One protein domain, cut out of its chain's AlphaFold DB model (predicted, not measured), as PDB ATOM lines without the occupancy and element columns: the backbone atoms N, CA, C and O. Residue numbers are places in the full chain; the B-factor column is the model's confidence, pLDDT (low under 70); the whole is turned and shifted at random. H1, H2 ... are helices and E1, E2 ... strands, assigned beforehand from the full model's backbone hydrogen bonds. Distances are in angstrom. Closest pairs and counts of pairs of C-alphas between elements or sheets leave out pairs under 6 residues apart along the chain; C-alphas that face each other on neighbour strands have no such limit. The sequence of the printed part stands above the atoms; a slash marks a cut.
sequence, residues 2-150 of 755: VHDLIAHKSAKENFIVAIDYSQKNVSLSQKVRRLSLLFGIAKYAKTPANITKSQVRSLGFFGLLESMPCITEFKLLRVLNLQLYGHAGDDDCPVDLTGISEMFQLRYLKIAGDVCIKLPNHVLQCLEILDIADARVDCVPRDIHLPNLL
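Overview. This is residues 2 to 150 of the 755 residues of the protein "Protein kinase domain-containing protein" of Hordeum vulgare subsp. vulgare (UniProt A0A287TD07). With little regular structure, the chain winds in stacked turns: parallel strands E1, E2, E3, E4, E5, E7 form a wall, with return loops, H2 and E6 over one face and H1 by E1. The printed part has 149 residues, under half in named elements (H1 E1 E2 E3 E4 H2 E5 E6 E7), mixed class; it is compact, radius of gyration of the C-alphas 15.7 A, spans 45 by 38 by 28 A.

Arrangement. In the sheet, E4, residues 79 to 85, and E5, residues 108 to 113, are parallel at 5 degrees; N 82 and O 110, 2.8 A apart, are within hydrogen-bond range. Between them comes H2, residues 98 to 102, not on the sheet: a strand-helix-strand unit, two parallel neighbours joined through a helix, with a right-handed crossover. H1, residues 2 to 12, only grazes the sheet with residues 7 to 11; its C-alpha closest to E1, residues 17 to 20, is that of Ala 11, 6.7 A from that of Val 17. E6, residues 116 to 118, pairs with no named strand. Every O i to N i+4 pair of H1 is within range; H2 has 0 of 1, but 2 of 2 O i to N i+3.

Along the chain. E2, residues 34 to 40, is 18.9 A long, E3, residues 58 to 64, 19.0 A. H1 begins at C-alpha 2 (-4.217, -57.647, -28.015); E7, residues 129 to 133, ends at C-alpha 133 (-22.120, -55.787, -51.176).

Size, cuts and confidence. The printed part has no cut. Links E1 to E2, E2 to E3, E3 to E4 and E4 to H2 are long. Of the printed residues 66 are under pLDDT 70, among them 2 to 32.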
ATOM      1  N   VAL A   2      -4.524 -57.094 -26.666       40.03
ATOM      2  CA  VAL A   2      -4.217 -57.647 -28.015       40.03
ATOM      3  C   VAL A   2      -4.340 -56.569 -29.098       40.03
ATOM      4  O   VAL A   2      -3.436 -56.407 -29.911       40.03
ATOM      5  N   HIS A   3      -5.405 -55.766 -29.046       44.22
ATOM      6  CA  HIS A   3      -5.586 -54.602 -29.918       44.22
ATOM      7  C   HIS A   3      -4.410 -53.614 -29.825       44.22
ATOM      8  O   HIS A   3      -3.876 -53.194 -30.845       44.22
ATOM      9  N   ASP A   4      -3.944 -53.309 -28.614       49.41
ATOM     10  CA  ASP A   4      -2.845 -52.358 -28.395       49.41
ATOM     11  C   ASP A   4      -1.505 -52.909 -28.896       49.41
ATOM     12  O   ASP A   4      -0.695 -52.164 -29.442       49.41
ATOM     13  N   LEU A   5      -1.288 -54.225 -28.789       49.56
ATOM     14  CA  LEU A   5      -0.125 -54.903 -29.363       49.56
ATOM     15  C   LEU A   5      -0.164 -54.882 -30.898       49.56
ATOM     16  O   LEU A   5       0.860 -54.602 -31.525       49.56
ATOM     17  N   ILE A   6      -1.334 -55.131 -31.500       51.59
ATOM     18  CA  ILE A   6      -1.550 -55.035 -32.952       51.59
ATOM     19  C   ILE A   6      -1.329 -53.595 -33.420       51.59
ATOM     20  O   ILE A   6      -0.609 -53.387 -34.393       51.59
ATOM     21  N   ALA A   7      -1.877 -52.601 -32.719       55.03
ATOM     22  CA  ALA A   7      -1.705 -51.185 -33.031       55.03
ATOM     23  C   ALA A   7      -0.236 -50.748 -32.898       55.03
ATOM     24  O   ALA A   7       0.296 -50.092 -33.789       55.03
ATOM     25  N   HIS A   8       0.462 -51.180 -31.843       55.97
ATOM     26  CA  HIS A   8       1.876 -50.872 -31.623       55.97
ATOM     27  C   HIS A   8       2.791 -51.520 -32.674       55.97
ATOM     28  O   HIS A   8       3.671 -50.859 -33.233       55.97
ATOM     29  N   LYS A   9       2.572 -52.802 -33.000       55.34
ATOM     30  CA  LYS A   9       3.285 -53.497 -34.086       55.34
ATOM     31  C   LYS A   9       2.986 -52.868 -35.445       55.34
ATOM     32  O   LYS A   9       3.909 -52.635 -36.223       55.34
ATOM     33  N   SER A  10       1.729 -52.502 -35.689       57.69
ATOM     34  CA  SER A  10       1.302 -51.832 -36.918       57.69
ATOM     35  C   SER A  10       1.927 -50.445 -37.069       57.69
ATOM     36  O   SER A  10       2.355 -50.098 -38.167       57.69
ATOM     37  N   ALA A  11       2.059 -49.681 -35.981       60.06
ATOM     38  CA  ALA A  11       2.762 -48.400 -35.971       60.06
ATOM     39  C   ALA A  11       4.268 -48.574 -36.238       60.06
ATOM     40  O   ALA A  11       4.844 -47.828 -37.030       60.06
ATOM     41  N   LYS A  12       4.902 -49.599 -35.646       57.28
ATOM     42  CA  LYS A  12       6.328 -49.915 -35.845       57.28
ATOM     43  C   LYS A  12       6.652 -50.339 -37.283       57.28
ATOM     44  O   LYS A  12       7.718 -50.005 -37.795       57.28
ATOM     45  N   GLU A  13       5.736 -51.044 -37.942       56.28
ATOM     46  CA  GLU A  13       5.908 -51.552 -39.312       56.28
ATOM     47  C   GLU A  13       5.273 -50.654 -40.391       56.28
ATOM     48  O   GLU A  13       5.341 -50.965 -41.581       56.28
ATOM     49  N   ASN A  14       4.688 -49.510 -40.004       60.19
ATOM     50  CA  ASN A  14       3.876 -48.637 -40.871       60.19
ATOM     51  C   ASN A  14       2.761 -49.408 -41.611       60.19
ATOM     52  O   ASN A  14       2.450 -49.138 -42.778       60.19
ATOM     53  N   PHE A  15       2.217 -50.422 -40.938       55.59
ATOM     54  CA  PHE A  15       1.403 -51.475 -41.526       55.59
ATOM     55  C   PHE A  15      -0.092 -51.182 -41.456       55.59
ATOM     56  O   PHE A  15      -0.788 -51.579 -42.376       55.59
ATOM     57  N   ILE A  16      -0.592 -50.490 -40.428       58.91
ATOM     58  CA  ILE A  16      -1.985 -50.022 -40.322       58.91
ATOM     59  C   ILE A  16      -1.990 -48.790 -39.423       58.91
ATOM     60  O   ILE A  16      -1.518 -48.842 -38.290       58.91
ATOM     61  N   VAL A  17      -2.550 -47.694 -39.922       62.16
ATOM     62  CA  VAL A  17      -2.924 -46.552 -39.093       62.16
ATOM     63  C   VAL A  17      -4.440 -46.472 -39.104       62.16
ATOM     64  O   VAL A  17      -5.008 -46.169 -40.152       62.16
ATOM     65  N   ALA A  18      -5.060 -46.772 -37.963       58.16
ATOM     66  CA  ALA A  18      -6.468 -46.503 -37.711       58.16
ATOM     67  C   ALA A  18      -6.592 -45.085 -37.145       58.16
ATOM     68  O   ALA A  18      -5.963 -44.775 -36.134       58.16
ATOM     69  N   ILE A  19      -7.353 -44.223 -37.816       62.53
ATOM     70  CA  ILE A  19      -7.651 -42.873 -37.324       62.53
ATOM     71  C   ILE A  19      -9.102 -42.876 -36.874       62.53
ATOM     72  O   ILE A  19     -10.000 -42.961 -37.709       62.53
ATOM     73  N   ASP A  20      -9.285 -42.833 -35.558       60.41
ATOM     74  CA  ASP A  20     -10.576 -42.693 -34.889       60.41
ATOM     75  C   ASP A  20     -10.855 -41.199 -34.650       60.41
ATOM     76  O   ASP A  20      -9.948 -40.438 -34.300       60.41
ATOM     77  N   TYR A  21     -12.106 -40.774 -34.836       56.53
ATOM     78  CA  TYR A  21     -12.555 -39.397 -34.615       56.53
ATOM     79  C   TYR A  21     -12.309 -38.921 -33.171       56.53
ATOM     80  O   TYR A  21     -12.180 -37.719 -32.932       56.53
ATOM     81  N   SER A  22     -12.219 -39.851 -32.212       53.03
ATOM     82  CA  SER A  22     -11.942 -39.558 -30.801       53.03
ATOM     83  C   SER A  22     -10.472 -39.194 -30.523       53.03
ATOM     84  O   SER A  22     -10.168 -38.518 -29.534       53.03
ATOM     85  N   GLN A  23      -9.540 -39.599 -31.395       53.12
ATOM     86  CA  GLN A  23      -8.108 -39.410 -31.176       53.12
ATOM     87  C   GLN A  23      -7.634 -38.071 -31.751       53.12
ATOM     88  O   GLN A  23      -7.426 -37.910 -32.955       53.12
ATOM     89  N   LYS A  24      -7.399 -37.090 -30.871       45.16
ATOM     90  CA  LYS A  24      -6.727 -35.839 -31.247       45.16
ATOM     91  C   LYS A  24      -5.308 -36.138 -31.745       45.16
ATOM     92  O   LYS A  24      -4.446 -36.522 -30.966       45.16
ATOM     93  N   ASN A  25      -5.085 -35.888 -33.038       47.62
ATOM     94  CA  ASN A  25      -3.786 -35.710 -33.694       47.62
ATOM     95  C   ASN A  25      -2.706 -36.733 -33.309       47.62
ATOM     96  O   ASN A  25      -1.697 -36.386 -32.697       47.62
ATOM     97  N   VAL A  26      -2.863 -37.979 -33.759       53.06
ATOM     98  CA  VAL A  26      -1.717 -38.893 -33.832       53.06
ATOM     99  C   VAL A  26      -0.703 -38.298 -34.817       53.06
ATOM    100  O   VAL A  26      -1.024 -38.040 -35.980       53.06
ATOM    101  N   SER A  27       0.522 -38.039 -34.361       48.94
ATOM    102  CA  SER A  27       1.637 -37.616 -35.211       48.94
ATOM    103  C   SER A  27       2.088 -38.795 -36.077       48.94
ATOM    104  O   SER A  27       2.915 -39.618 -35.693       48.94
ATOM    105  N   LEU A  28       1.492 -38.921 -37.260       54.84
ATOM    106  CA  LEU A  28       1.784 -40.021 -38.174       54.84
ATOM    107  C   LEU A  28       3.105 -39.792 -38.908       54.84
ATOM    108  O   LEU A  28       3.372 -38.704 -39.420       54.84
ATOM    109  N   SER A  29       3.930 -40.840 -38.966       54.88
ATOM    110  CA  SER A  29       5.165 -40.844 -39.749       54.88
ATOM    111  C   SER A  29       4.836 -40.625 -41.235       54.88
ATOM    112  O   SER A  29       3.838 -41.128 -41.751       54.88
ATOM    113  N   GLN A  30       5.693 -39.903 -41.962       57.19
ATOM    114  CA  GLN A  30       5.498 -39.565 -43.383       57.19
ATOM    115  C   GLN A  30       5.510 -40.775 -44.356       57.19
ATOM    116  O   GLN A  30       5.566 -40.576 -45.570       57.19
ATOM    117  N   LYS A  31       5.498 -42.029 -43.873       63.22
ATOM    118  CA  LYS A  31       5.613 -43.260 -44.684       63.22
ATOM    119  C   LYS A  31       4.432 -44.223 -44.483       63.22
ATOM    120  O   LYS A  31       4.630 -45.417 -44.264       63.22
ATOM    121  N   VAL A  32       3.197 -43.734 -44.582       69.88
ATOM    122  CA  VAL A  32       2.000 -44.592 -44.487       69.88
ATOM    123  C   VAL A  32       1.815 -45.390 -45.785       69.88
ATOM    124  O   VAL A  32       1.568 -44.821 -46.845       69.88
ATOM    125  N   ARG A  33       1.921 -46.726 -45.716       73.94
ATOM    126  CA  ARG A  33       1.673 -47.627 -46.864       73.94
ATOM    127  C   ARG A  33       0.283 -48.256 -46.854       73.94
ATOM    128  O   ARG A  33      -0.193 -48.661 -47.913       73.94
ATOM    129  N   ARG A  34      -0.363 -48.356 -45.694       76.25
ATOM    130  CA  ARG A  34      -1.750 -48.814 -45.556       76.25
ATOM    131  C   ARG A  34      -2.469 -47.909 -44.560       76.25
ATOM    132  O   ARG A  34      -1.960 -47.674 -43.467       76.25
ATOM    133  N   LEU A  35      -3.623 -47.397 -44.958       82.88
ATOM    134  CA  LEU A  35      -4.407 -46.426 -44.205       82.88
ATOM    135  C   LEU A  35      -5.800 -47.005 -43.953       82.88
ATOM    136  O   LEU A  35      -6.432 -47.474 -44.895       82.88
ATOM    137  N   SER A  36      -6.265 -46.971 -42.705       80.94
ATOM    138  CA  SER A  36      -7.638 -47.328 -42.345       80.94
ATOM    139  C   SER A  36      -8.287 -46.146 -41.630       80.94
ATOM    140  O   SER A  36      -7.803 -45.689 -40.599       80.94
ATOM    141  N   LEU A  37      -9.371 -45.620 -42.175       80.94
ATOM    142  CA  LEU A  37     -10.099 -44.490 -41.611       80.94
ATOM    143  C   LEU A  37     -11.411 -45.017 -41.037       80.94
ATOM    144  O   LEU A  37     -12.237 -45.522 -41.795       80.94
ATOM    145  N   LEU A  38     -11.573 -44.938 -39.715       79.62
ATOM    146  CA  LEU A  38     -12.767 -45.398 -39.009       79.62
ATOM    147  C   LEU A  38     -13.456 -44.181 -38.398       79.62
ATOM    148  O   LEU A  38     -13.108 -43.733 -37.311       79.62
ATOM    149  N   PHE A  39     -14.402 -43.617 -39.139       74.94
ATOM    150  CA  PHE A  39     -15.107 -42.396 -38.756       74.94
ATOM    151  C   PHE A  39     -16.538 -42.653 -38.271       74.94
ATOM    152  O   PHE A  39     -17.148 -41.748 -37.707       74.94
ATOM    153  N   GLY A  40     -17.074 -43.864 -38.455       70.62
ATOM    154  CA  GLY A  40     -18.433 -44.203 -38.018       70.62
ATOM    155  C   GLY A  40     -19.473 -43.240 -38.604       70.62
ATOM    156  O   GLY A  40     -19.413 -42.901 -39.787       70.62
ATOM    157  N   ILE A  41     -20.396 -42.758 -37.767       66.75
ATOM    158  CA  ILE A  41     -21.463 -41.811 -38.151       66.75
ATOM    159  C   ILE A  41     -21.024 -40.340 -37.940       66.75
ATOM    160  O   ILE A  41     -21.838 -39.416 -37.945       66.75
ATOM    161  N   ALA A  42     -19.729 -40.077 -37.728       63.84
ATOM    162  CA  ALA A  42     -19.244 -38.721 -37.497       63.84
ATOM    163  C   ALA A  42     -19.330 -37.873 -38.779       63.84
ATOM    164  O   ALA A  42     -18.582 -38.073 -39.745       63.84
ATOM    165  N   LYS A  43     -20.224 -36.877 -38.761       60.31
ATOM    166  CA  LYS A  43     -20.283 -35.815 -39.772       60.31
ATOM    167  C   LYS A  43     -19.041 -34.926 -39.620       60.31
ATOM    168  O   LYS A  43     -18.706 -34.520 -38.509       60.31
ATOM    169  N   TYR A  44     -18.359 -34.624 -40.726       63.09
ATOM    170  CA  TYR A  44     -17.182 -33.732 -40.801       63.09
ATOM    171  C   TYR A  44     -15.851 -34.272 -40.254       63.09
ATOM    172  O   TYR A  44     -14.915 -33.490 -40.041       63.09
ATOM    173  N   ALA A  45     -15.715 -35.586 -40.068       65.50
ATOM    174  CA  ALA A  45     -14.411 -36.169 -39.776       65.50
ATOM    175  C   ALA A  45     -13.468 -35.931 -40.970       65.50
ATOM    176  O   ALA A  45     -13.764 -36.301 -42.104       65.50
ATOM    177  N   LYS A  46     -12.327 -35.276 -40.729       65.50
ATOM    178  CA  LYS A  46     -11.329 -34.998 -41.769       65.50
ATOM    179  C   LYS A  46     -10.121 -35.897 -41.596       65.50
ATOM    180  O   LYS A  46      -9.619 -36.096 -40.493       65.50
ATOM    181  N   THR A  47      -9.605 -36.379 -42.722       65.75
ATOM    182  CA  THR A  47      -8.302 -37.049 -42.743       65.75
ATOM    183  C   THR A  47      -7.220 -36.059 -42.283       65.75
ATOM    184  O   THR A  47      -7.191 -34.936 -42.796       65.75
ATOM    185  N   PRO A  48      -6.322 -36.428 -41.351       64.88
ATOM    186  CA  PRO A  48      -5.263 -35.538 -40.886       64.88
ATOM    187  C   PRO A  48      -4.379 -35.026 -42.028       64.88
ATOM    188  O   PRO A  48      -3.947 -35.796 -42.888       64.88
ATOM    189  N   ALA A  49      -4.068 -33.728 -42.009       61.41
ATOM    190  CA  ALA A  49      -3.325 -33.050 -43.078       61.41
ATOM    191  C   ALA A  49      -1.880 -33.559 -43.257       61.41
ATOM    192  O   ALA A  49      -1.279 -33.369 -44.311       61.41
ATOM    193  N   ASN A  50      -1.328 -34.238 -42.249       63.00
ATOM    194  CA  ASN A  50       0.074 -34.659 -42.209       63.00
ATOM    195  C   ASN A  50       0.359 -35.976 -42.962       63.00
ATOM    196  O   ASN A  50       1.491 -36.456 -42.944       63.00
ATOM    197  N   ILE A  51      -0.645 -36.585 -43.605       66.69
ATOM    198  CA  ILE A  51      -0.506 -37.884 -44.278       66.69
ATOM    199  C   ILE A  51      -0.141 -37.697 -45.753       66.69
ATOM    200  O   ILE A  51      -0.888 -37.117 -46.540       66.69
ATOM    201  N   THR A  52       0.983 -38.280 -46.163       69.81
ATOM    202  CA  THR A  52       1.408 -38.396 -47.563       69.81
ATOM    203  C   THR A  52       0.593 -39.467 -48.299       69.81
ATOM    204  O   THR A  52       0.973 -40.634 -48.395       69.81
ATOM    205  N   LYS A  53      -0.546 -39.063 -48.873       74.31
ATOM    206  CA  LYS A  53      -1.497 -39.953 -49.577       74.31
ATOM    207  C   LYS A  53      -0.901 -40.680 -50.796       74.31
ATOM    208  O   LYS A  53      -1.337 -41.775 -51.137       74.31
ATOM    209  N   SER A  54       0.147 -40.131 -51.415       71.44
ATOM    210  CA  SER A  54       0.785 -40.690 -52.617       71.44
ATOM    211  C   SER A  54       1.535 -42.011 -52.400       71.44
ATOM    212  O   SER A  54       1.787 -42.718 -53.372       71.44
ATOM    213  N   GLN A  55       1.898 -42.363 -51.158       76.44
ATOM    214  CA  GLN A  55       2.635 -43.599 -50.839       76.44
ATOM    215  C   GLN A  55       1.732 -44.760 -50.398       76.44
ATOM    216  O   GLN A  55       2.204 -45.896 -50.255       76.44
ATOM    217  N   VAL A  56       0.443 -44.486 -50.192       82.38
ATOM    218  CA  VAL A  56      -0.528 -45.456 -49.694       82.38
ATOM    219  C   VAL A  56      -0.873 -46.454 -50.799       82.38
ATOM    220  O   VAL A  56      -1.206 -46.089 -51.923       82.38
ATOM    221  N   ARG A  57      -0.786 -47.740 -50.455       85.19
ATOM    222  CA  ARG A  57      -1.081 -48.887 -51.325       85.19
ATOM    223  C   ARG A  57      -2.356 -49.625 -50.925       85.19
ATOM    224  O   ARG A  57      -2.867 -50.409 -51.718       85.19
ATOM    225  N   SER A  58      -2.852 -49.402 -49.711       86.56
ATOM    226  CA  SER A  58      -4.098 -49.977 -49.204       86.56
ATOM    227  C   SER A  58      -4.888 -48.906 -48.473       86.56
ATOM    228  O   SER A  58      -4.333 -48.276 -47.573       86.56
ATOM    229  N   LEU A  59      -6.155 -48.729 -48.823       87.25
ATOM    230  CA  LEU A  59      -7.071 -47.811 -48.153       87.25
ATOM    231  C   LEU A  59      -8.319 -48.572 -47.706       87.25
ATOM    232  O   LEU A  59      -9.001 -49.175 -48.531       87.25
ATOM    233  N   GLY A  60      -8.595 -48.543 -46.405       86.94
ATOM    234  CA  GLY A  60      -9.880 -48.904 -45.820       86.94
ATOM    235  C   GLY A  60     -10.582 -47.641 -45.342       86.94
ATOM    236  O   GLY A  60      -9.980 -46.852 -44.616       86.94
ATOM    237  N   PHE A  61     -11.825 -47.426 -45.744       86.50
ATOM    238  CA  PHE A  61     -12.645 -46.318 -45.269       86.50
ATOM    239  C   PHE A  61     -13.955 -46.859 -44.715       86.50
ATOM    240  O   PHE A  61     -14.625 -47.632 -45.388       86.50
ATOM    241  N   PHE A  62     -14.304 -46.438 -43.505       85.38
ATOM    242  CA  PHE A  62     -15.488 -46.874 -42.781       85.38
ATOM    243  C   PHE A  62     -16.171 -45.644 -42.186       85.38
ATOM    244  O   PHE A  62     -15.738 -45.126 -41.150       85.38
ATOM    245  N   GLY A  63     -17.211 -45.146 -42.850       81.12
ATOM    246  CA  GLY A  63     -17.957 -43.995 -42.355       81.12
ATOM    247  C   GLY A  63     -18.863 -43.326 -43.381       81.12
ATOM    248  O   GLY A  63     -19.138 -43.867 -44.453       81.12
ATOM    249  N   LEU A  64     -19.349 -42.134 -43.031       78.56
ATOM    250  CA  LEU A  64     -20.205 -41.320 -43.898       78.56
ATOM    251  C   LEU A  64     -19.460 -40.829 -45.143       78.56
ATOM    252  O   LEU A  64     -18.302 -40.414 -45.060       78.56
ATOM    253  N   LEU A  65     -20.161 -40.785 -46.278       74.88
ATOM    254  CA  LEU A  65     -19.615 -40.305 -47.552       74.88
ATOM    255  C   LEU A  65     -19.009 -38.896 -47.459       74.88
ATOM    256  O   LEU A  65     -17.967 -38.623 -48.048       74.88
ATOM    257  N   GLU A  66     -19.639 -38.012 -46.686       75.44
ATOM    258  CA  GLU A  66     -19.222 -36.619 -46.463       75.44
ATOM    259  C   GLU A  66     -17.807 -36.504 -45.867       75.44
ATOM    260  O   GLU A  66     -17.120 -35.500 -46.054       75.44
ATOM    261  N   SER A  67     -17.373 -37.543 -45.152       74.00
ATOM    262  CA  SER A  67     -16.072 -37.633 -44.486       74.00
ATOM    263  C   SER A  67     -15.041 -38.406 -45.328       74.00
ATOM    264  O   SER A  67     -13.899 -38.601 -44.897       74.00
ATOM    265  N   MET A  68     -15.419 -38.866 -46.529       78.31
ATOM    266  CA  MET A  68     -14.552 -39.651 -47.401       78.31
ATOM    267  C   MET A  68     -13.449 -38.774 -48.016       78.31
ATOM    268  O   MET A  68     -13.738 -37.724 -48.594       78.31
ATOM    269  N   PRO A  69     -12.165 -39.173 -47.932       78.25
ATOM    270  CA  PRO A  69     -11.101 -38.448 -48.615       78.25
ATOM    271  C   PRO A  69     -11.229 -38.582 -50.136       78.25
ATOM    272  O   PRO A  69     -11.676 -39.609 -50.645       78.25
ATOM    273  N   CYS A  70     -10.736 -37.583 -50.872       80.31
ATOM    274  CA  CYS A  70     -10.618 -37.655 -52.327       80.31
ATOM    275  C   CYS A  70      -9.752 -38.856 -52.737       80.31
ATOM    276  O   CYS A  70      -8.529 -38.852 -52.577       80.31
ATOM    277  N   ILE A  71     -10.397 -39.891 -53.277       81.69
ATOM    278  CA  ILE A  71      -9.748 -41.152 -53.651       81.69
ATOM    279  C   ILE A  71      -8.723 -40.987 -54.790       81.69
ATOM    280  O   ILE A  71      -7.746 -41.730 -54.854       81.69
ATOM    281  N   THR A  72      -8.887 -39.974 -55.642       78.94
ATOM    282  CA  THR A  72      -7.979 -39.651 -56.760       78.94
ATOM    283  C   THR A  72      -6.590 -39.199 -56.299       78.94
ATOM    284  O   THR A  72      -5.615 -39.286 -57.045       78.94
ATOM    285  N   GLU A  73      -6.441 -38.774 -55.041       82.00
ATOM    286  CA  GLU A  73      -5.142 -38.379 -54.484       82.00
ATOM    287  C   GLU A  73      -4.208 -39.581 -54.228       82.00
ATOM    288  O   GLU A  73      -2.993 -39.416 -54.057       82.00
ATOM    289  N   PHE A  74      -4.743 -40.805 -54.230       84.31
ATOM    290  CA  PHE A  74      -4.010 -42.020 -53.896       84.31
ATOM    291  C   PHE A  74      -3.527 -42.783 -55.147       84.31
ATOM    292  O   PHE A  74      -4.108 -43.774 -55.583       84.31
ATOM    293  N   LYS A  75      -2.392 -42.350 -55.706       81.56
ATOM    294  CA  LYS A  75      -1.866 -42.845 -56.999       81.56
ATOM    295  C   LYS A  75      -1.322 -44.284 -57.011       81.56
ATOM    296  O   LYS A  75      -1.106 -44.839 -58.084       81.56
ATOM    297  N   LEU A  76      -1.034 -44.877 -55.848       84.81
ATOM    298  CA  LEU A  76      -0.384 -46.196 -55.728       84.81
ATOM    299  C   LEU A  76      -1.293 -47.274 -55.115       84.81
ATOM    300  O   LEU A  76      -0.792 -48.324 -54.695       84.81
ATOM    301  N   LEU A  77      -2.608 -47.034 -55.042       87.62
ATOM    302  CA  LEU A  77      -3.540 -47.989 -54.446       87.62
ATOM    303  C   LEU A  77      -3.592 -49.302 -55.218       87.62
ATOM    304  O   LEU A  77      -3.732 -49.340 -56.438       87.62
ATOM    305  N   ARG A  78      -3.510 -50.383 -54.447       88.19
ATOM    306  CA  ARG A  78      -3.713 -51.768 -54.876       88.19
ATOM    307  C   ARG A  78      -4.939 -52.387 -54.226       88.19
ATOM    308  O   ARG A  78      -5.550 -53.268 -54.819       88.19
ATOM    309  N   VAL A  79      -5.278 -51.936 -53.022       87.69
ATOM    310  CA  VAL A  79      -6.417 -52.416 -52.239       87.69
ATOM    311  C   VAL A  79      -7.254 -51.218 -51.819       87.69
ATOM    312  O   VAL A  79      -6.740 -50.310 -51.166       87.69
ATOM    313  N   LEU A  80      -8.527 -51.228 -52.189       89.94
ATOM    314  CA  LEU A  80      -9.508 -50.226 -51.799       89.94
ATOM    315  C   LEU A  80     -10.719 -50.938 -51.194       89.94
ATOM    316  O   LEU A  80     -11.348 -51.758 -51.856       89.94
ATOM    317  N   ASN A  81     -11.015 -50.645 -49.932       89.69
ATOM    318  CA  ASN A  81     -12.191 -51.138 -49.226       89.69
ATOM    319  C   ASN A  81     -12.985 -49.938 -48.706       89.69
ATOM    320  O   ASN A  81     -12.478 -49.173 -47.885       89.69
ATOM    321  N   LEU A  82     -14.196 -49.762 -49.214       88.19
ATOM    322  CA  LEU A  82     -15.087 -48.664 -48.876       88.19
ATOM    323  C   LEU A  82     -16.330 -49.234 -48.204       88.19
ATOM    324  O   LEU A  82     -17.076 -49.972 -48.835       88.19
ATOM    325  N   GLN A  83     -16.562 -48.869 -46.949       87.06
ATOM    326  CA  GLN A  83     -17.806 -49.112 -46.236       87.06
ATOM    327  C   GLN A  83     -18.489 -47.765 -45.991       87.06
ATOM    328  O   GLN A  83     -18.085 -46.996 -45.115       87.06
ATOM    329  N   LEU A  84     -19.462 -47.462 -46.846       82.56
ATOM    330  CA  LEU A  84     -20.120 -46.167 -46.954       82.56
ATOM    331  C   LEU A  84     -21.502 -46.222 -46.308       82.56
ATOM    332  O   LEU A  84     -22.280 -47.127 -46.589       82.56
ATOM    333  N   TYR A  85     -21.821 -45.227 -45.490       77.31
ATOM    334  CA  TYR A  85     -23.158 -45.068 -44.915       77.31
ATOM    335  C   TYR A  85     -23.826 -43.818 -45.495       77.31
ATOM    336  O   TYR A  85     -23.216 -42.741 -45.521       77.31
ATOM    337  N   GLY A  86     -25.054 -43.969 -45.986       67.06
ATOM    338  CA  GLY A  86     -25.907 -42.885 -46.466       67.06
ATOM    339  C   GLY A  86     -26.703 -42.236 -45.332       67.06
ATOM    340  O   GLY A  86     -26.986 -42.858 -44.308       67.06
ATOM    341  N   HIS A  87     -27.078 -40.965 -45.494       55.47
ATOM    342  CA  HIS A  87     -28.049 -40.347 -44.595       55.47
ATOM    343  C   HIS A  87     -29.459 -40.777 -45.017       55.47
ATOM    344  O   HIS A  87     -29.821 -40.676 -46.187       55.47
ATOM    345  N   ALA A  88     -30.259 -41.269 -44.070       45.81
ATOM    346  CA  ALA A  88     -31.674 -41.541 -44.291       45.81
ATOM    347  C   ALA A  88     -32.429 -40.208 -44.422       45.81
ATOM    348  O   ALA A  88     -32.947 -39.681 -43.441       45.81
ATOM    349  N   GLY A  89     -32.442 -39.644 -45.626       48.88
ATOM    350  CA  GLY A  89     -33.135 -38.399 -45.928       48.88
ATOM    351  C   GLY A  89     -32.390 -37.596 -46.985       48.88
ATOM    352  O   GLY A  89     -31.323 -37.065 -46.706       48.88
ATOM    353  N   ASP A  90     -33.020 -37.492 -48.148       46.56
ATOM    354  CA  ASP A  90     -32.661 -36.693 -49.319       46.56
ATOM    355  C   ASP A  90     -31.502 -37.153 -50.221       46.56
ATOM    356  O   ASP A  90     -30.376 -37.405 -49.806       46.56
ATOM    357  N   ASP A  91     -31.865 -37.178 -51.507       48.91
ATOM    358  CA  ASP A  91     -31.127 -37.477 -52.731       48.91
ATOM    359  C   ASP A  91     -30.735 -38.940 -53.019       48.91
ATOM    360  O   ASP A  91     -29.704 -39.461 -52.601       48.91
ATOM    361  N   ASP A  92     -31.486 -39.548 -53.949       56.72
ATOM    362  CA  ASP A  92     -31.080 -40.682 -54.802       56.72
ATOM    363  C   ASP A  92     -29.857 -40.349 -55.703       56.72
ATOM    364  O   ASP A  92     -29.573 -41.059 -56.670       56.72
ATOM    365  N   CYS A  93     -29.115 -39.270 -55.420       64.56
ATOM    366  CA  CYS A  93     -27.924 -38.888 -56.160       64.56
ATOM    367  C   CYS A  93     -26.827 -39.937 -55.933       64.56
ATOM    368  O   CYS A  93     -26.332 -40.107 -54.816       64.56
ATOM    369  N   PRO A  94     -26.410 -40.651 -56.983       70.75
ATOM    370  CA  PRO A  94     -25.433 -41.708 -56.839       70.75
ATOM    371  C   PRO A  94     -24.049 -41.131 -56.574       70.75
ATOM    372  O   PRO A  94     -23.601 -40.194 -57.238       70.75
ATOM    373  N   VAL A  95     -23.352 -41.755 -55.634       75.75
ATOM    374  CA  VAL A  95     -21.968 -41.473 -55.294       75.75
ATOM    375  C   VAL A  95     -21.099 -41.686 -56.520       75.75
ATOM    376  O   VAL A  95     -21.000 -42.794 -57.055       75.75
ATOM    377  N   ASP A  96     -20.452 -40.613 -56.959       75.75
ATOM    378  CA  ASP A  96     -19.533 -40.661 -58.081       75.75
ATOM    379  C   ASP A  96     -18.186 -41.258 -57.651       75.75
ATOM    380  O   ASP A  96     -17.361 -40.603 -57.011       75.75
ATOM    381  N   LEU A  97     -17.966 -42.524 -58.007       79.25
ATOM    382  CA  LEU A  97     -16.701 -43.229 -57.810       79.25
ATOM    383  C   LEU A  97     -15.924 -43.386 -59.126       79.25
ATOM    384  O   LEU A  97     -15.007 -44.205 -59.218       79.25
ATOM    385  N   THR A  98     -16.242 -42.593 -60.156       77.31
ATOM    386  CA  THR A  98     -15.565 -42.675 -61.461       77.31
ATOM    387  C   THR A  98     -14.059 -42.433 -61.370       77.31
ATOM    388  O   THR A  98     -13.312 -43.033 -62.147       77.31
ATOM    389  N   GLY A  99     -13.592 -41.672 -60.373       76.12
ATOM    390  CA  GLY A  99     -12.170 -41.451 -60.081       76.12
ATOM    391  C   GLY A  99     -11.364 -42.725 -59.782       76.12
ATOM    392  O   GLY A  99     -10.144 -42.722 -59.935       76.12
ATOM    393  N   ILE A 100     -12.013 -43.850 -59.442       82.12
ATOM    394  CA  ILE A 100     -11.351 -45.166 -59.320       82.12
ATOM    395  C   ILE A 100     -10.702 -45.588 -60.648       82.12
ATOM    396  O   ILE A 100      -9.697 -46.300 -60.650       82.12
ATOM    397  N   SER A 101     -11.221 -45.102 -61.780       76.81
ATOM    398  CA  SER A 101     -10.678 -45.358 -63.120       76.81
ATOM    399  C   SER A 101      -9.197 -44.988 -63.268       76.81
ATOM    400  O   SER A 101      -8.504 -45.566 -64.098       76.81
ATOM    401  N   GLU A 102      -8.702 -44.033 -62.477       80.38
ATOM    402  CA  GLU A 102      -7.313 -43.559 -62.534       80.38
ATOM    403  C   GLU A 102      -6.335 -44.474 -61.769       80.38
ATOM    404  O   GLU A 102      -5.117 -44.278 -61.801       80.38
ATOM    405  N   MET A 103      -6.840 -45.499 -61.074       82.00
ATOM    406  CA  MET A 103      -6.050 -46.381 -60.216       82.00
ATOM    407  C   MET A 103      -5.523 -47.603 -60.977       82.00
ATOM    408  O   MET A 103      -5.996 -48.727 -60.819       82.00
ATOM    409  N   PHE A 104      -4.474 -47.409 -61.774       80.44
ATOM    410  CA  PHE A 104      -3.914 -48.469 -62.628       80.44
ATOM    411  C   PHE A 104      -3.296 -49.659 -61.873       80.44
ATOM    412  O   PHE A 104      -3.092 -50.712 -62.467       80.44
ATOM    413  N   GLN A 105      -2.973 -49.510 -60.583       84.12
ATOM    414  CA  GLN A 105      -2.419 -50.595 -59.758       84.12
ATOM    415  C   GLN A 105      -3.481 -51.336 -58.938       84.12
ATOM    416  O   GLN A 105      -3.125 -52.251 -58.188       84.12
ATOM    417  N   LEU A 106      -4.755 -50.945 -59.048       86.31
ATOM    418  CA  LEU A 106      -5.822 -51.498 -58.227       86.31
ATOM    419  C   LEU A 106      -6.050 -52.969 -58.575       86.31
ATOM    420  O   LEU A 106      -6.303 -53.314 -59.726       86.31
ATOM    421  N   ARG A 107      -5.945 -53.822 -57.556       86.50
ATOM    422  CA  ARG A 107      -6.152 -55.273 -57.632       86.50
ATOM    423  C   ARG A 107      -7.402 -55.718 -56.892       86.50
ATOM    424  O   ARG A 107      -8.063 -56.648 -57.333       86.50
ATOM    425  N   TYR A 108      -7.720 -55.045 -55.793       88.12
ATOM    426  CA  TYR A 108      -8.858 -55.358 -54.941       88.12
ATOM    427  C   TYR A 108      -9.717 -54.117 -54.749       88.12
ATOM    428  O   TYR A 108      -9.219 -53.097 -54.263       88.12
ATOM    429  N   LEU A 109     -10.997 -54.231 -55.092       88.19
ATOM    430  CA  LEU A 109     -12.014 -53.227 -54.834       88.19
ATOM    431  C   LEU A 109     -13.186 -53.872 -54.104       88.19
ATOM    432  O   LEU A 109     -13.873 -54.716 -54.675       88.19
ATOM    433  N   LYS A 110     -13.427 -53.439 -52.868       88.31
ATOM    434  CA  LYS A 110     -14.642 -53.753 -52.123       88.31
ATOM    435  C   LYS A 110     -15.420 -52.482 -51.833       88.31
ATOM    436  O   LYS A 110     -14.843 -51.510 -51.345       88.31
ATOM    437  N   ILE A 111     -16.710 -52.497 -52.133       85.75
ATOM    438  CA  ILE A 111     -17.639 -51.413 -51.829       85.75
ATOM    439  C   ILE A 111     -18.830 -52.031 -51.105       85.75
ATOM    440  O   ILE A 111     -19.519 -52.884 -51.654       85.75
ATOM    441  N   ALA A 112     -19.054 -51.610 -49.870       82.75
ATOM    442  CA  ALA A 112     -20.187 -52.009 -49.060       82.75
ATOM    443  C   ALA A 112     -20.920 -50.776 -48.533       82.75
ATOM    444  O   ALA A 112     -20.280 -49.763 -48.254       82.75
ATOM    445  N   GLY A 113     -22.240 -50.843 -48.388       76.75
ATOM    446  CA  GLY A 113     -23.010 -49.708 -47.874       76.75
ATOM    447  C   GLY A 113     -24.403 -49.597 -48.455       76.75
ATOM    448  O   GLY A 113     -24.681 -50.211 -49.464       76.75
ATOM    449  N   ASP A 114     -25.260 -48.766 -47.873       71.69
ATOM    450  CA  ASP A 114     -26.642 -48.521 -48.320       71.69
ATOM    451  C   ASP A 114     -26.770 -47.395 -49.371       71.69
ATOM    452  O   ASP A 114     -27.866 -46.934 -49.714       71.69
ATOM    453  N   VAL A 115     -25.638 -46.957 -49.921       74.25
ATOM    454  CA  VAL A 115     -25.545 -45.862 -50.892       74.25
ATOM    455  C   VAL A 115     -25.736 -46.338 -52.333       74.25
ATOM    456  O   VAL A 115     -25.425 -47.478 -52.685       74.25
ATOM    457  N   CYS A 116     -26.234 -45.444 -53.190       75.06
ATOM    458  CA  CYS A 116     -26.232 -45.653 -54.636       75.06
ATOM    459  C   CYS A 116     -24.876 -45.229 -55.213       75.06
ATOM    460  O   CYS A 116     -24.395 -44.159 -54.865       75.06
ATOM    461  N   ILE A 117     -24.244 -46.029 -56.073       76.94
ATOM    462  CA  ILE A 117     -22.903 -45.772 -56.619       76.94
ATOM    463  C   ILE A 117     -22.903 -45.741 -58.150       76.94
ATOM    464  O   ILE A 117     -23.570 -46.535 -58.819       76.94
ATOM    465  N   LYS A 118     -22.087 -44.848 -58.715       75.88
ATOM    466  CA  LYS A 118     -21.687 -44.857 -60.125       75.88
ATOM    467  C   LYS A 118     -20.343 -45.557 -60.259       75.88
ATOM    468  O   LYS A 118     -19.336 -45.097 -59.721       75.88
ATOM    469  N   LEU A 119     -20.339 -46.682 -60.970       71.94
ATOM    470  CA  LEU A 119     -19.123 -47.452 -61.224       71.94
ATOM    471  C   LEU A 119     -18.219 -46.766 -62.261       71.94
ATOM    472  O   LEU A 119     -18.713 -46.036 -63.118       71.94
ATOM    473  N   PRO A 120     -16.896 -47.006 -62.207       69.44
ATOM    474  CA  PRO A 120     -15.940 -46.443 -63.154       69.44
ATOM    475  C   PRO A 120     -16.176 -46.926 -64.591       69.44
ATOM    476  O   PRO A 120     -16.351 -48.117 -64.834       69.44
ATOM    477  N   ASN A 121     -16.113 -46.005 -65.558       65.06
ATOM    478  CA  ASN A 121     -16.436 -46.267 -66.968       65.06
ATOM    479  C   ASN A 121     -15.255 -46.804 -67.801       65.06
ATOM    480  O   ASN A 121     -15.424 -47.075 -68.989       65.06
ATOM    481  N   HIS A 122     -14.063 -46.935 -67.212       65.75
ATOM    482  CA  HIS A 122     -12.824 -47.288 -67.913       65.75
ATOM    483  C   HIS A 122     -12.235 -48.637 -67.465       65.75
ATOM    484  O   HIS A 122     -12.640 -49.239 -66.473       65.75
ATOM    485  N   VAL A 123     -11.256 -49.123 -68.232       63.25
ATOM    486  CA  VAL A 123     -10.619 -50.438 -68.067       63.25
ATOM    487  C   VAL A 123      -9.721 -50.474 -66.826       63.25
ATOM    488  O   VAL A 123      -8.636 -49.894 -66.826       63.25
ATOM    489  N   LEU A 124     -10.111 -51.244 -65.808       72.44
ATOM    490  CA  LEU A 124      -9.247 -51.575 -64.671       72.44
ATOM    491  C   LEU A 124      -8.435 -52.838 -64.994       72.44
ATOM    492  O   LEU A 124      -8.837 -53.960 -64.696       72.44
ATOM    493  N   GLN A 125      -7.284 -52.659 -65.649       72.00
ATOM    494  CA  GLN A 125      -6.487 -53.768 -66.203       72.00
ATOM    495  C   GLN A 125      -5.939 -54.735 -65.143       72.00
ATOM    496  O   GLN A 125      -5.793 -55.926 -65.418       72.00
ATOM    497  N   CYS A 126      -5.620 -54.234 -63.950       78.94
ATOM    498  CA  CYS A 126      -5.020 -55.021 -62.874       78.94
ATOM    499  C   CYS A 126      -6.034 -55.560 -61.860       78.94
ATOM    500  O   CYS A 126      -5.609 -56.225 -60.918       78.94
ATOM    501  N   LEU A 127      -7.334 -55.281 -62.025       81.44
ATOM    502  CA  LEU A 127      -8.333 -55.679 -61.041       81.44
ATOM    503  C   LEU A 127      -8.524 -57.197 -61.059       81.44
ATOM    504  O   LEU A 127      -8.883 -57.779 -62.082       81.44
ATOM    505  N   GLU A 128      -8.283 -57.812 -59.908       84.00
ATOM    506  CA  GLU A 128      -8.406 -59.249 -59.666       84.00
ATOM    507  C   GLU A 128      -9.698 -59.550 -58.886       84.00
ATOM    508  O   GLU A 128     -10.335 -60.575 -59.126       84.00
ATOM    509  N   ILE A 129     -10.115 -58.647 -57.988       82.12
ATOM    510  CA  ILE A 129     -11.291 -58.805 -57.124       82.12
ATOM    511  C   ILE A 129     -12.149 -57.540 -57.172       82.12
ATOM    512  O   ILE A 129     -11.663 -56.446 -56.867       82.12
ATOM    513  N   LEU A 130     -13.428 -57.712 -57.504       84.69
ATOM    514  CA  LEU A 130     -14.470 -56.695 -57.390       84.69
ATOM    515  C   LEU A 130     -15.599 -57.250 -56.524       84.69
ATOM    516  O   LEU A 130     -16.234 -58.212 -56.935       84.69
ATOM    517  N   ASP A 131     -15.857 -56.656 -55.365       82.69
ATOM    518  CA  ASP A 131     -16.921 -57.071 -54.447       82.69
ATOM    519  C   ASP A 131     -17.804 -55.871 -54.086       82.69
ATOM    520  O   ASP A 131     -17.360 -54.937 -53.419       82.69
ATOM    521  N   ILE A 132     -19.044 -55.873 -54.565       79.69
ATOM    522  CA  ILE A 132     -20.050 -54.857 -54.259       79.69
ATOM    523  C   ILE A 132     -21.137 -55.531 -53.423       79.69
ATOM    524  O   ILE A 132     -21.901 -56.351 -53.933       79.69
ATOM    525  N   ALA A 133     -21.201 -55.188 -52.138       73.06
ATOM    526  CA  ALA A 133     -22.120 -55.787 -51.176       73.06
ATOM    527  C   ALA A 133     -23.105 -54.740 -50.643       73.06
ATOM    528  O   ALA A 133     -22.698 -53.676 -50.193       73.06
ATOM    529  N   ASP A 134     -24.405 -55.032 -50.681       68.56
ATOM    530  CA  ASP A 134     -25.484 -54.183 -50.143       68.56
ATOM    531  C   ASP A 134     -25.626 -52.757 -50.743       68.56
ATOM    532  O   ASP A 134     -26.576 -52.060 -50.392       68.56
ATOM    533  N   ALA A 135     -24.768 -52.347 -51.693       70.00
ATOM    534  CA  ALA A 135     -24.811 -51.043 -52.368       70.00
ATOM    535  C   ALA A 135     -25.629 -51.065 -53.665       70.00
ATOM    536  O   ALA A 135     -25.504 -51.983 -54.472       70.00
ATOM    537  N   ARG A 136     -26.424 -50.017 -53.916       71.56
ATOM    538  CA  ARG A 136     -27.201 -49.872 -55.162       71.56
ATOM    539  C   ARG A 136     -26.285 -49.361 -56.275       71.56
ATOM    540  O   ARG A 136     -25.479 -48.474 -56.029       71.56
ATOM    541  N   VAL A 137     -26.404 -49.852 -57.505       69.94
ATOM    542  CA  VAL A 137     -25.612 -49.340 -58.647       69.94
ATOM    543  C   VAL A 137     -26.526 -48.585 -59.603       69.94
ATOM    544  O   VAL A 137     -27.442 -49.194 -60.135       69.94
ATOM    545  N   ASP A 138     -26.279 -47.294 -59.847       64.50
ATOM    546  CA  ASP A 138     -27.166 -46.415 -60.641       64.50
ATOM    547  C   ASP A 138     -27.222 -46.794 -62.128       64.50
ATOM    548  O   ASP A 138     -28.279 -47.079 -62.681       64.50
ATOM    549  N   CYS A 139     -26.062 -46.844 -62.782       58.00
ATOM    550  CA  CYS A 139     -25.917 -47.210 -64.187       58.00
ATOM    551  C   CYS A 139     -24.616 -47.989 -64.356       58.00
ATOM    552  O   CYS A 139     -23.550 -47.503 -63.972       58.00
ATOM    553  N   VAL A 140     -24.682 -49.189 -64.942       57.69
ATOM    554  CA  VAL A 140     -23.466 -49.961 -65.216       57.69
ATOM    555  C   VAL A 140     -22.846 -49.489 -66.538       57.69
ATOM    556  O   VAL A 140     -23.535 -49.466 -67.563       57.69
ATOM    557  N   PRO A 141     -21.561 -49.106 -66.563       55.75
ATOM    558  CA  PRO A 141     -20.935 -48.592 -67.773       55.75
ATOM    559  C   PRO A 141     -20.789 -49.686 -68.835       55.75
ATOM    560  O   PRO A 141     -20.373 -50.810 -68.557       55.75
ATOM    561  N   ARG A 142     -21.118 -49.342 -70.086       55.66
ATOM    562  CA  ARG A 142     -21.228 -50.290 -71.216       55.66
ATOM    563  C   ARG A 142     -19.888 -50.900 -71.658       55.66
ATOM    564  O   ARG A 142     -19.900 -51.902 -72.380       55.66
ATOM    565  N   ASP A 143     -18.774 -50.318 -71.203       53.09
ATOM    566  CA  ASP A 143     -17.406 -50.566 -71.685       53.09
ATOM    567  C   ASP A 143     -16.420 -51.018 -70.590       53.09
ATOM    568  O   ASP A 143     -15.206 -51.031 -70.812       53.09
ATOM    569  N   ILE A 144     -16.906 -51.434 -69.411       59.59
ATOM    570  CA  ILE A 144     -16.030 -52.011 -68.380       59.59
ATOM    571  C   ILE A 144     -15.401 -53.305 -68.917       59.59
ATOM    572  O   ILE A 144     -16.082 -54.304 -69.154       59.59
ATOM    573  N   HIS A 145     -14.078 -53.296 -69.079       63.28
ATOM    574  CA  HIS A 145     -13.285 -54.467 -69.436       63.28
ATOM    575  C   HIS A 145     -12.401 -54.861 -68.248       63.28
ATOM    576  O   HIS A 145     -11.544 -54.085 -67.826       63.28
ATOM    577  N   LEU A 146     -12.615 -56.066 -67.710       71.56
ATOM    578  CA  LEU A 146     -11.909 -56.598 -66.538       71.56
ATOM    579  C   LEU A 146     -11.231 -57.930 -66.907       71.56
ATOM    580  O   LEU A 146     -11.752 -59.000 -66.598       71.56
ATOM    581  N   PRO A 147     -10.093 -57.894 -67.625       68.25
ATOM    582  CA  PRO A 147      -9.506 -59.092 -68.232       68.25
ATOM    583  C   PRO A 147      -8.920 -60.079 -67.212       68.25
ATOM    584  O   PRO A 147      -8.869 -61.276 -67.484       68.25
ATOM    585  N   ASN A 148      -8.483 -59.583 -66.051       74.19
ATOM    586  CA  ASN A 148      -7.820 -60.366 -65.005       74.19
ATOM    587  C   ASN A 148      -8.726 -60.648 -63.801       74.19
ATOM    588  O   ASN A 148      -8.235 -61.071 -62.757       74.19
ATOM    589  N   LEU A 149     -10.035 -60.418 -63.934       79.12
ATOM    590  CA  LEU A 149     -10.965 -60.594 -62.830       79.12
ATOM    591  C   LEU A 149     -11.091 -62.074 -62.469       79.12
ATOM    592  O   LEU A 149     -11.469 -62.896 -63.305       79.12
ATOM    593  N   LEU A 150     -10.778 -62.390 -61.219       82.00
ATOM    594  CA  LEU A 150     -10.865 -63.727 -60.643       82.00
ATOM    595  C   LEU A 150     -12.129 -63.874 -59.798       82.00
ATOM    596  O   LEU A 150     -12.795 -64.902 -59.900       82.00
TER     597      LEU A 150